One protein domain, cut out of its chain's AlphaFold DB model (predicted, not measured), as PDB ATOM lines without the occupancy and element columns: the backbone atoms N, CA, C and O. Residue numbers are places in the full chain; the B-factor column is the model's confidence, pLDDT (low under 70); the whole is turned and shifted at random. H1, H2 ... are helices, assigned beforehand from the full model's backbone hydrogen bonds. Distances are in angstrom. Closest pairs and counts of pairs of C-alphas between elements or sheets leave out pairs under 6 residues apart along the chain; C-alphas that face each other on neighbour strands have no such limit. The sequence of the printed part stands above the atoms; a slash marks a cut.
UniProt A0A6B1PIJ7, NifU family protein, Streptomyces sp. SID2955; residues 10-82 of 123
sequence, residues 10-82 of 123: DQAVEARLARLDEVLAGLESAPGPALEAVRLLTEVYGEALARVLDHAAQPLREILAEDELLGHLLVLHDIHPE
ATOM      1  N   ASP A  10     -33.471  36.325 -10.556       89.00
ATOM      2  CA  ASP A  10     -34.238  36.636 -11.772       89.00
ATOM      3  C   ASP A  10     -34.702  35.374 -12.512       89.00
ATOM      4  O   ASP A  10     -35.889  35.215 -12.785       89.00
ATOM      5  N   GLN A  11     -33.823  34.380 -12.676       90.75
ATOM      6  CA  GLN A  11     -34.176  33.085 -13.275       90.75
ATOM      7  C   GLN A  11     -35.327  32.371 -12.533       90.75
ATOM      8  O   GLN A  11     -36.163  31.697 -13.134       90.75
ATOM      9  N   ALA A  12     -35.381  32.497 -11.205       93.12
ATOM     10  CA  ALA A  12     -36.438  31.900 -10.393       93.12
ATOM     11  C   ALA A  12     -37.751  32.701 -10.447       93.12
ATOM     12  O   ALA A  12     -38.808  32.136 -10.142       93.12
ATOM     13  N   VAL A  13     -37.687  33.988 -10.805       92.88
ATOM     14  CA  VAL A  13     -38.853  34.817 -11.128       92.88
ATOM     15  C   VAL A  13     -39.384  34.437 -12.506       92.88
ATOM     16  O   VAL A  13     -40.558  34.097 -12.608       92.88
ATOM     17  N   GLU A  14     -38.532  34.375 -13.529       91.50
ATOM     18  CA  GLU A  14     -38.903  33.952 -14.888       91.50
ATOM     19  C   GLU A  14     -39.590  32.580 -14.894       91.50
ATOM     20  O   GLU A  14     -40.675  32.422 -15.451       91.50
ATOM     21  N   ALA A  15     -39.017  31.597 -14.190       94.25
ATOM     22  CA  ALA A  15     -39.611  30.267 -14.072       94.25
ATOM     23  C   ALA A  15     -40.995  30.287 -13.393       94.25
ATOM     24  O   ALA A  15     -41.869  29.486 -13.726       94.25
ATOM     25  N   ARG A  16     -41.212  31.200 -12.437       94.56
ATOM     26  CA  ARG A  16     -42.519  31.377 -11.789       94.56
ATOM     27  C   ARG A  16     -43.522  32.069 -12.697       94.56
ATOM     28  O   ARG A  16     -44.680  31.677 -12.657       94.56
ATOM     29  N   LEU A  17     -43.094  33.048 -13.492       92.75
ATOM     30  CA  LEU A  17     -43.946  33.719 -14.475       92.75
ATOM     31  C   LEU A  17     -44.411  32.728 -15.546       92.75
ATOM     32  O   LEU A  17     -45.610  32.579 -15.743       92.75
ATOM     33  N   ALA A  18     -43.494  31.939 -16.110       94.06
ATOM     34  CA  ALA A  18     -43.849  30.891 -17.068       94.06
ATOM     35  C   ALA A  18     -44.848  29.882 -16.475       94.06
ATOM     36  O   ALA A  18     -45.840  29.516 -17.103       94.06
ATOM     37  N   ARG A  19     -44.631  29.461 -15.220       95.62
ATOM     38  CA  ARG A  19     -45.567  28.563 -14.535       95.62
ATOM     39  C   ARG A  19     -46.915  29.225 -14.240       95.62
ATOM     40  O   ARG A  19     -47.938  28.543 -14.262       95.62
ATOM     41  N   LEU A  20     -46.924  30.516 -13.915       92.88
ATOM     42  CA  LEU A  20     -48.147  31.277 -13.690       92.88
ATOM     43  C   LEU A  20     -48.990  31.312 -14.968       92.88
ATOM     44  O   LEU A  20     -50.173  30.997 -14.888       92.88
ATOM     45  N   ASP A  21     -48.382  31.580 -16.124       92.69
ATOM     46  CA  ASP A  21     -49.071  31.593 -17.420       92.69
ATOM     47  C   ASP A  21     -49.734  30.243 -17.731       92.69
ATOM     48  O   ASP A  21     -50.909  30.191 -18.098       92.69
ATOM     49  N   GLU A  22     -49.029  29.129 -17.498       94.31
ATOM     50  CA  GLU A  22     -49.592  27.779 -17.658       94.31
ATOM     51  C   GLU A  22     -50.808  27.536 -16.750       94.31
ATOM     52  O   GLU A  22     -51.811  26.954 -17.171       94.31
ATOM     53  N   VAL A  23     -50.719  27.956 -15.483       93.88
ATOM     54  CA  VAL A  23     -51.806  27.785 -14.508       93.88
ATOM     55  C   VAL A  23     -53.002  28.658 -14.879       93.88
ATOM     56  O   VAL A  23     -54.136  28.182 -14.820       93.88
ATOM     57  N   LEU A  24     -52.767  29.905 -15.290       91.12
ATOM     58  CA  LEU A  24     -53.819  30.829 -15.706       91.12
ATOM     59  C   LEU A  24     -54.548  30.325 -16.951       91.12
ATOM     60  O   LEU A  24     -55.777  30.274 -16.931       91.12
ATOM     61  N   ALA A  25     -53.826  29.841 -17.963       90.88
ATOM     62  CA  ALA A  25     -54.431  29.234 -19.150       90.88
ATOM     63  C   ALA A  25     -55.343  28.042 -18.791       90.88
ATOM     64  O   ALA A  25     -56.414  27.859 -19.370       90.88
ATOM     65  N   GLY A  26     -54.957  27.247 -17.787       89.50
ATOM     66  CA  GLY A  26     -55.808  26.183 -17.250       89.50
ATOM     67  C   GLY A  26     -57.084  26.715 -16.584       89.50
ATOM     68  O   GLY A  26     -58.166  26.163 -16.797       89.50
ATOM     69  N   LEU A  27     -56.982  27.801 -15.812       88.00
ATOM     70  CA  LEU A  27     -58.114  28.421 -15.112       88.00
ATOM     71  C   LEU A  27     -59.103  29.125 -16.051       88.00
ATOM     72  O   LEU A  27     -60.295  29.168 -15.749       88.00
ATOM     73  N   GLU A  28     -58.651  29.639 -17.195       82.06
ATOM     74  CA  GLU A  28     -59.525  30.262 -18.201       82.06
ATOM     75  C   GLU A  28     -60.557  29.281 -18.773       82.06
ATOM     76  O   GLU A  28     -61.686  29.667 -19.076       82.06
ATOM     77  N   SER A  29     -60.204  27.996 -18.864       82.00
ATOM     78  CA  SER A  29     -61.104  26.949 -19.365       82.00
ATOM     79  C   SER A  29     -62.241  26.579 -18.397       82.00
ATOM     80  O   SER A  29     -63.236  25.982 -18.813       82.00
ATOM     81  N   ALA A  30     -62.116  26.947 -17.118       80.06
ATOM     82  CA  ALA A  30     -63.098  26.690 -16.069       80.06
ATOM     83  C   ALA A  30     -63.082  27.835 -15.034       80.06
ATOM     84  O   ALA A  30     -62.502  27.685 -13.952       80.06
ATOM     85  N   PRO A  31     -63.704  28.988 -15.348       78.44
ATOM     86  CA  PRO A  31     -63.692  30.143 -14.461       78.44
ATOM     87  C   PRO A  31     -64.360  29.801 -13.126       78.44
ATOM     88  O   PRO A  31     -65.431  29.194 -13.073       78.44
ATOM     89  N   GLY A  32     -63.722  30.201 -12.030       89.56
ATOM     90  CA  GLY A  32     -64.188  29.922 -10.677       89.56
ATOM     91  C   GLY A  32     -63.442  30.753  -9.633       89.56
ATOM     92  O   GLY A  32     -62.639  31.617 -10.001       89.56
ATOM     93  N   PRO A  33     -63.651  30.475  -8.333       92.69
ATOM     94  CA  PRO A  33     -63.125  31.295  -7.238       92.69
ATOM     95  C   PRO A  33     -61.606  31.517  -7.276       92.69
ATOM     96  O   PRO A  33     -61.122  32.534  -6.795       92.69
ATOM     97  N   ALA A  34     -60.842  30.592  -7.866       91.50
ATOM     98  CA  ALA A  34     -59.398  30.745  -8.033       91.50
ATOM     99  C   ALA A  34     -59.030  31.879  -9.009       91.50
ATOM    100  O   ALA A  34     -58.176  32.701  -8.690       91.50
ATOM    101  N   LEU A  35     -59.687  31.955 -10.172       91.56
ATOM    102  CA  LEU A  35     -59.444  33.020 -11.152       91.56
ATOM    103  C   LEU A  35     -59.925  34.377 -10.624       91.56
ATOM    104  O   LEU A  35     -59.260  35.393 -10.820       91.56
ATOM    105  N   GLU A  36     -61.054  34.389  -9.914       93.44
ATOM    106  CA  GLU A  36     -61.558  35.580  -9.223       93.44
ATOM    107  C   GLU A  36     -60.576  36.065  -8.149       93.44
ATOM    108  O   GLU A  36     -60.245  37.247  -8.113       93.44
ATOM    109  N   ALA A  37     -60.037  35.158  -7.330       95.00
ATOM    110  CA  ALA A  37     -59.033  35.503  -6.331       95.00
ATOM    111  C   ALA A  37     -57.769  36.103  -6.962       95.00
ATOM    112  O   ALA A  37     -57.251  37.088  -6.441       95.00
ATOM    113  N   VAL A  38     -57.287  35.559  -8.088       93.62
ATOM    114  CA  VAL A  38     -56.143  36.145  -8.807       93.62
ATOM    115  C   VAL A  38     -56.472  37.553  -9.292       93.62
ATOM    116  O   VAL A  38     -55.692  38.460  -9.028       93.62
ATOM    117  N   ARG A  39     -57.631  37.762  -9.931       92.69
ATOM    118  CA  ARG A  39     -58.063  39.097 -10.378       92.69
ATOM    119  C   ARG A  39     -58.096  40.104  -9.231       92.69
ATOM    120  O   ARG A  39     -57.476  41.157  -9.336       92.69
ATOM    121  N   LEU A  40     -58.743  39.747  -8.121       97.31
ATOM    122  CA  LEU A  40     -58.824  40.600  -6.935       97.31
ATOM    123  C   LEU A  40     -57.436  40.908  -6.361       97.31
ATOM    124  O   LEU A  40     -57.164  42.044  -5.984       97.31
ATOM    125  N   LEU A  41     -56.533  39.924  -6.314       96.56
ATOM    126  CA  LEU A  41     -55.156  40.146  -5.869       96.56
ATOM    127  C   LEU A  41     -54.400  41.085  -6.815       96.56
ATOM    128  O   LEU A  41     -53.725  41.991  -6.338       96.56
ATOM    129  N   THR A  42     -54.530  40.911  -8.133       95.81
ATOM    130  CA  THR A  42     -53.924  41.795  -9.139       95.81
ATOM    131  C   THR A  42     -54.444  43.229  -8.993       95.81
ATOM    132  O   THR A  42     -53.649  44.163  -9.008       95.81
ATOM    133  N   GLU A  43     -55.743  43.427  -8.779       97.31
ATOM    134  CA  GLU A  43     -56.327  44.756  -8.547       97.31
ATOM    135  C   GLU A  43     -55.795  45.398  -7.256       97.31
ATOM    136  O   GLU A  43     -55.301  46.527  -7.273       97.31
ATOM    137  N   VAL A  44     -55.827  44.664  -6.137       98.38
ATOM    138  CA  VAL A  44     -55.365  45.161  -4.829       98.38
ATOM    139  C   VAL A  44     -53.869  45.477  -4.843       98.38
ATOM    140  O   VAL A  44     -53.449  46.499  -4.297       98.38
ATOM    141  N   TYR A  45     -53.048  44.621  -5.450       97.38
ATOM    142  CA  TYR A  45     -51.607  44.849  -5.538       97.38
ATOM    143  C   TYR A  45     -51.255  45.973  -6.510       97.38
ATOM    144  O   TYR A  45     -50.347  46.745  -6.207       97.38
ATOM    145  N   GLY A  46     -51.998  46.127  -7.610       97.75
ATOM    146  CA  GLY A  46     -51.856  47.273  -8.508       97.75
ATOM    147  C   GLY A  46     -52.108  48.598  -7.790       97.75
ATOM    148  O   GLY A  46     -51.264  49.490  -7.826       97.75
ATOM    149  N   GLU A  47     -53.208  48.693  -7.040       98.50
ATOM    150  CA  GLU A  47     -53.521  49.868  -6.214       98.50
ATOM    151  C   GLU A  47     -52.450  50.123  -5.139       98.50
ATOM    152  O   GLU A  47     -52.043  51.261  -4.901       98.50
ATOM    153  N   ALA A  48     -51.947  49.072  -4.486       98.38
ATOM    154  CA  ALA A  48     -50.876  49.214  -3.504       98.38
ATOM    155  C   ALA A  48     -49.579  49.752  -4.139       98.38
ATOM    156  O   ALA A  48     -48.939  50.633  -3.561       98.38
ATOM    157  N   LEU A  49     -49.209  49.265  -5.328       97.94
ATOM    158  CA  LEU A  49     -48.058  49.762  -6.088       97.94
ATOM    159  C   LEU A  49     -48.248  51.220  -6.522       97.94
ATOM    160  O   LEU A  49     -47.311  52.010  -6.395       97.94
ATOM    161  N   ALA A  50     -49.453  51.600  -6.954       98.00
ATOM    162  CA  ALA A  50     -49.783  52.983  -7.296       98.00
ATOM    163  C   ALA A  50     -49.541  53.923  -6.106       98.00
ATOM    164  O   ALA A  50     -48.834  54.922  -6.227       98.00
ATOM    165  N   ARG A  51     -50.008  53.542  -4.909       98.25
ATOM    166  CA  ARG A  51     -49.773  54.320  -3.679       98.25
ATOM    167  C   ARG A  51     -48.297  54.411  -3.306       98.25
ATOM    168  O   ARG A  51     -47.844  55.454  -2.835       98.25
ATOM    169  N   VAL A  52     -47.529  53.337  -3.502       97.81
ATOM    170  CA  VAL A  52     -46.071  53.377  -3.308       97.81
ATOM    171  C   VAL A  52     -45.441  54.414  -4.238       97.81
ATOM    172  O   VAL A  52     -44.617  55.207  -3.778       97.81
ATOM    173  N   LEU A  53     -45.848  54.460  -5.511       96.69
ATOM    174  CA  LEU A  53     -45.371  55.468  -6.459       96.69
ATOM    175  C   LEU A  53     -45.785  56.888  -6.061       96.69
ATOM    176  O   LEU A  53     -44.945  57.791  -6.102       96.69
ATOM    177  N   ASP A  54     -47.024  57.089  -5.614       96.75
ATOM    178  CA  ASP A  54     -47.508  58.393  -5.149       96.75
ATOM    179  C   ASP A  54     -46.655  58.941  -4.001       96.75
ATOM    180  O   ASP A  54     -46.314  60.126  -3.989       96.75
ATOM    181  N   HIS A  55     -46.231  58.071  -3.080       97.62
ATOM    182  CA  HIS A  55     -45.357  58.427  -1.961       97.62
ATOM    183  C   HIS A  55     -43.863  58.495  -2.319       97.62
ATOM    184  O   HIS A  55     -43.081  59.080  -1.566       97.62
ATOM    185  N   ALA A  56     -43.440  57.909  -3.440       96.56
ATOM    186  CA  ALA A  56     -42.043  57.895  -3.859       96.56
ATOM    187  C   ALA A  56     -41.591  59.264  -4.393       96.56
ATOM    188  O   ALA A  56     -42.276  59.900  -5.194       96.56
ATOM    189  N   ALA A  57     -40.385  59.688  -4.007       96.69
ATOM    190  CA  ALA A  57     -39.718  60.834  -4.621       96.69
ATOM    191  C   ALA A  57     -39.315  60.530  -6.076       96.69
ATOM    192  O   ALA A  57     -39.066  59.377  -6.429       96.69
ATOM    193  N   GLN A  58     -39.180  61.574  -6.898       93.75
ATOM    194  CA  GLN A  58     -38.887  61.447  -8.332       93.75
ATOM    195  C   GLN A  58     -37.689  60.526  -8.662       93.75
ATOM    196  O   GLN A  58     -37.871  59.640  -9.495       93.75
ATOM    197  N   PRO A  59     -36.525  60.609  -7.978       95.94
ATOM    198  CA  PRO A  59     -35.405  59.708  -8.270       95.94
ATOM    199  C   PRO A  59     -35.723  58.230  -8.011       95.94
ATOM    200  O   PRO A  59     -35.237  57.352  -8.715       95.94
ATOM    201  N   LEU A  60     -36.555  57.933  -7.006       95.81
ATOM    202  CA  LEU A  60     -36.968  56.559  -6.730       95.81
ATOM    203  C   LEU A  60     -37.933  56.053  -7.806       95.81
ATOM    204  O   LEU A  60     -37.819  54.906  -8.216       95.81
ATOM    205  N   ARG A  61     -38.847  56.897  -8.300       95.62
ATOM    206  CA  ARG A  61     -39.760  56.524  -9.396       95.62
ATOM    207  C   ARG A  61     -38.996  56.127 -10.659       95.62
ATOM    208  O   ARG A  61     -39.380  55.162 -11.306       95.62
ATOM    209  N   GLU A  62     -37.916  56.838 -10.973       93.50
ATOM    210  CA  GLU A  62     -37.032  56.523 -12.103       93.50
ATOM    211  C   GLU A  62     -36.335  55.172 -11.905       93.50
ATOM    212  O   GLU A  62     -36.421  54.317 -12.780       93.50
ATOM    213  N   ILE A  63     -35.767  54.917 -10.720       95.88
ATOM    214  CA  ILE A  63     -35.152  53.618 -10.392       95.88
ATOM    215  C   ILE A  63     -36.160  52.466 -10.534       95.88
ATOM    216  O   ILE A  63     -35.838  51.435 -11.117       95.88
ATOM    217  N   LEU A  64     -37.385  52.635 -10.024       95.94
ATOM    218  CA  LEU A  64     -38.434  51.612 -10.113       95.94
ATOM    219  C   LEU A  64     -38.893  51.371 -11.562       95.94
ATOM    220  O   LEU A  64     -39.255  50.251 -11.901       95.94
ATOM    221  N   ALA A  65     -38.895  52.409 -12.401       94.06
ATOM    222  CA  ALA A  65     -39.260  52.311 -13.814       94.06
ATOM    223  C   ALA A  65     -38.147  51.704 -14.689       94.06
ATOM    224  O   ALA A  65     -38.427  51.156 -15.756       94.06
ATOM    225  N   GLU A  66     -36.886  51.829 -14.270       92.19
ATOM    226  CA  GLU A  66     -35.732  51.258 -14.969       92.19
ATOM    227  C   GLU A  66     -35.449  49.799 -14.590       92.19
ATOM    228  O   GLU A  66     -34.852  49.077 -15.392       92.19
ATOM    229  N   ASP A  67     -35.894  49.359 -13.410       94.12
ATOM    230  CA  ASP A  67     -35.876  47.951 -13.013       94.12
ATOM    231  C   ASP A  67     -36.801  47.125 -13.919       94.12
ATOM    232  O   ASP A  67     -37.943  47.496 -14.183       94.12
ATOM    233  N   GLU A  68     -36.299  46.001 -14.426       89.69
ATOM    234  CA  GLU A  68     -36.997  45.218 -15.443       89.69
ATOM    235  C   GLU A  68     -38.283  44.575 -14.914       89.69
ATOM    236  O   GLU A  68     -39.341  44.685 -15.539       89.69
ATOM    237  N   LEU A  69     -38.223  43.929 -13.748       92.88
ATOM    238  CA  LEU A  69     -39.387  43.265 -13.170       92.88
ATOM    239  C   LEU A  69     -40.427  44.294 -12.732       92.88
ATOM    240  O   LEU A  69     -41.619  44.140 -13.012       92.88
ATOM    241  N   LEU A  70     -39.981  45.346 -12.047       95.44
ATOM    242  CA  LEU A  70     -40.876  46.387 -11.562       95.44
ATOM    243  C   LEU A  70     -41.480  47.165 -12.727       95.44
ATOM    244  O   LEU A  70     -42.694  47.338 -12.750       95.44
ATOM    245  N   GLY A  71     -40.694  47.533 -13.737       94.38
ATOM    246  CA  GLY A  71     -41.185  48.175 -14.954       94.38
ATOM    247  C   GLY A  71     -42.303  47.371 -15.624       94.38
ATOM    248  O   GLY A  71     -43.347  47.938 -15.954       94.38
ATOM    249  N   HIS A  72     -42.148  46.047 -15.755       92.06
ATOM    250  CA  HIS A  72     -43.206  45.179 -16.285       92.06
ATOM    251  C   HIS A  72     -44.466  45.169 -15.409       92.06
ATOM    252  O   HIS A  72     -45.570  45.276 -15.944       92.06
ATOM    253  N   LEU A  73     -44.330  45.100 -14.081       95.44
ATOM    254  CA  LEU A  73     -45.476  45.173 -13.165       95.44
ATOM    255  C   LEU A  73     -46.191  46.525 -13.249       95.44
ATOM    256  O   LEU A  73     -47.418  46.575 -13.291       95.44
ATOM    257  N   LEU A  74     -45.445  47.626 -13.323       96.62
ATOM    258  CA  LEU A  74     -46.025  48.957 -13.464       96.62
ATOM    259  C   LEU A  74     -46.797  49.102 -14.784       96.62
ATOM    260  O   LEU A  74     -47.844  49.743 -14.809       96.62
ATOM    261  N   VAL A  75     -46.308  48.499 -15.875       95.06
ATOM    262  CA  VAL A  75     -47.036  48.446 -17.155       95.06
ATOM    263  C   VAL A  75     -48.284  47.574 -17.050       95.06
ATOM    264  O   VAL A  75     -49.339  47.999 -17.512       95.06
ATOM    265  N   LEU A  76     -48.189  46.391 -16.433       94.31
ATOM    266  CA  LEU A  76     -49.322  45.479 -16.237       94.31
ATOM    267  C   LEU A  76     -50.487  46.161 -15.506       94.31
ATOM    268  O   LEU A  76     -51.647  45.895 -15.809       94.31
ATOM    269  N   HIS A  77     -50.168  47.039 -14.557       96.31
ATOM    270  CA  HIS A  77     -51.145  47.772 -13.758       96.31
ATOM    271  C   HIS A  77     -51.483  49.172 -14.301       96.31
ATOM    272  O   HIS A  77     -52.207  49.896 -13.632       96.31
ATOM    273  N   ASP A  78     -50.986  49.555 -15.484       94.94
ATOM    274  CA  ASP A  78     -51.204  50.872 -16.113       94.94
ATOM    275  C   ASP A  78     -50.799  52.081 -15.237       94.94
ATOM    276  O   ASP A  78     -51.399  53.152 -15.270       94.94
ATOM    277  N   ILE A  79     -49.746  51.909 -14.435       96.88
ATOM    278  CA  ILE A  79     -49.234  52.913 -13.479       96.88
ATOM    279  C   ILE A  79     -47.774  53.291 -13.747       96.88
ATOM    280  O   ILE A  79     -47.113  53.922 -12.922       96.88
ATOM    281  N   HIS A  80     -47.232  52.889 -14.895       95.75
ATOM    282  CA  HIS A  80     -45.863  53.226 -15.256       95.75
ATOM    283  C   HIS A  80     -45.706  54.752 -15.442       95.75
ATOM    284  O   HIS A  80     -46.459  55.341 -16.218       95.75
ATOM    285  N   PRO A  81     -44.712  55.407 -14.800       93.31
ATOM    286  CA  PRO A  81     -44.604  56.872 -14.787       93.31
ATOM    287  C   PRO A  81     -44.303  57.476 -16.163       93.31
ATOM    288  O   PRO A  81     -44.711  58.595 -16.466       93.31
ATOM    289  N   GLU A  82     -43.575  56.750 -17.010       92.12
ATOM    290  CA  GLU A  82     -43.379  57.147 -18.404       92.12
ATOM    291  C   GLU A  82     -44.522  56.673 -19.305       92.12
ATOM    292  O   GLU A  82     -44.904  55.502 -19.210       92.12
TER     293      GLU A  82
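What this domain is: This is residues 10 to 82 of the 123 residues of the protein "NifU family protein" of Streptomyces sp. SID2955 (UniProt A0A6B1PIJ7). A loose, open frame of four helices: the long helix H2 makes one side, H1 folds back from its first end as the other arm of an open V, and H3 and H4 fold back from its last end and make a corner between them. H1 meets H2 only by its last residues, 24 to 28, and stays apart from H3 and H4; residues 15 to 22 of H1 stick out, as does the turn of residues 28 to 33. The printed part has 73 residues, with four named helices in the order H1, H2, H3, H4 and no named strand, and its class is all helix. It is loose, with a radius of gyration of the C-alphas of 14.3 A, and elongated, spanning 43 by 26 by 17 A.

How they stand to each other: H2, residues 33 to 55, is the longest helix. H1, residues 10 to 28, forms a helical hairpin with it: they touch, run opposite ways and stand at a steep tilt of 44 degrees. The closest C-alphas, those of Leu 27 and Leu 35, are 6.2 A apart, and H2 touches H1 with residues 34 to 35 alone. H3, residues 58 to 66, is close to H2 but not clearly touching, with the C-alphas of Leu 53 and Arg 61 closest at 6.4 A; the two run opposite ways at a steep tilt of 39 degrees. H4, residues 68 to 76, is also close to H2 but not clearly touching, with the C-alphas of Leu 49 and Leu 74 closest at 7.7 A. H4 is only just about perpendicular to H2, at 70.2 degrees. H3 and H4 touch only at the corner by their link, about perpendicular at 84 degrees, with the C-alphas of Ala 65 and Gly 71 closest at 4.7 A. H1 is apart from H3 and from H4. In H1, H2, H3 and H4 every O i to N i+4 pair is within hydrogen-bond range.

Where its parts are: H2 measures 32.9 A from C-alpha 33 at (-63.125, 31.295, -7.238) to C-alpha 55. H1 measures 26.9 A and begins at C-alpha 10 at (-34.238, 36.636, -11.772). H3 measures 12.6 A, from C-alpha 58 to C-alpha 66. H4 measures 12.4 A and ends at C-alpha 76 at (-49.322, 45.479, -16.237).

The domain as a whole: The C-alphas of Ala 30 and Pro 59 are the two farthest apart, at 43.8 A. The links H1 to H2, H2 to H3 and H3 to H4 are tight. The printed part has no cut. Its mean pLDDT is 93.7, and no printed residue is under 70.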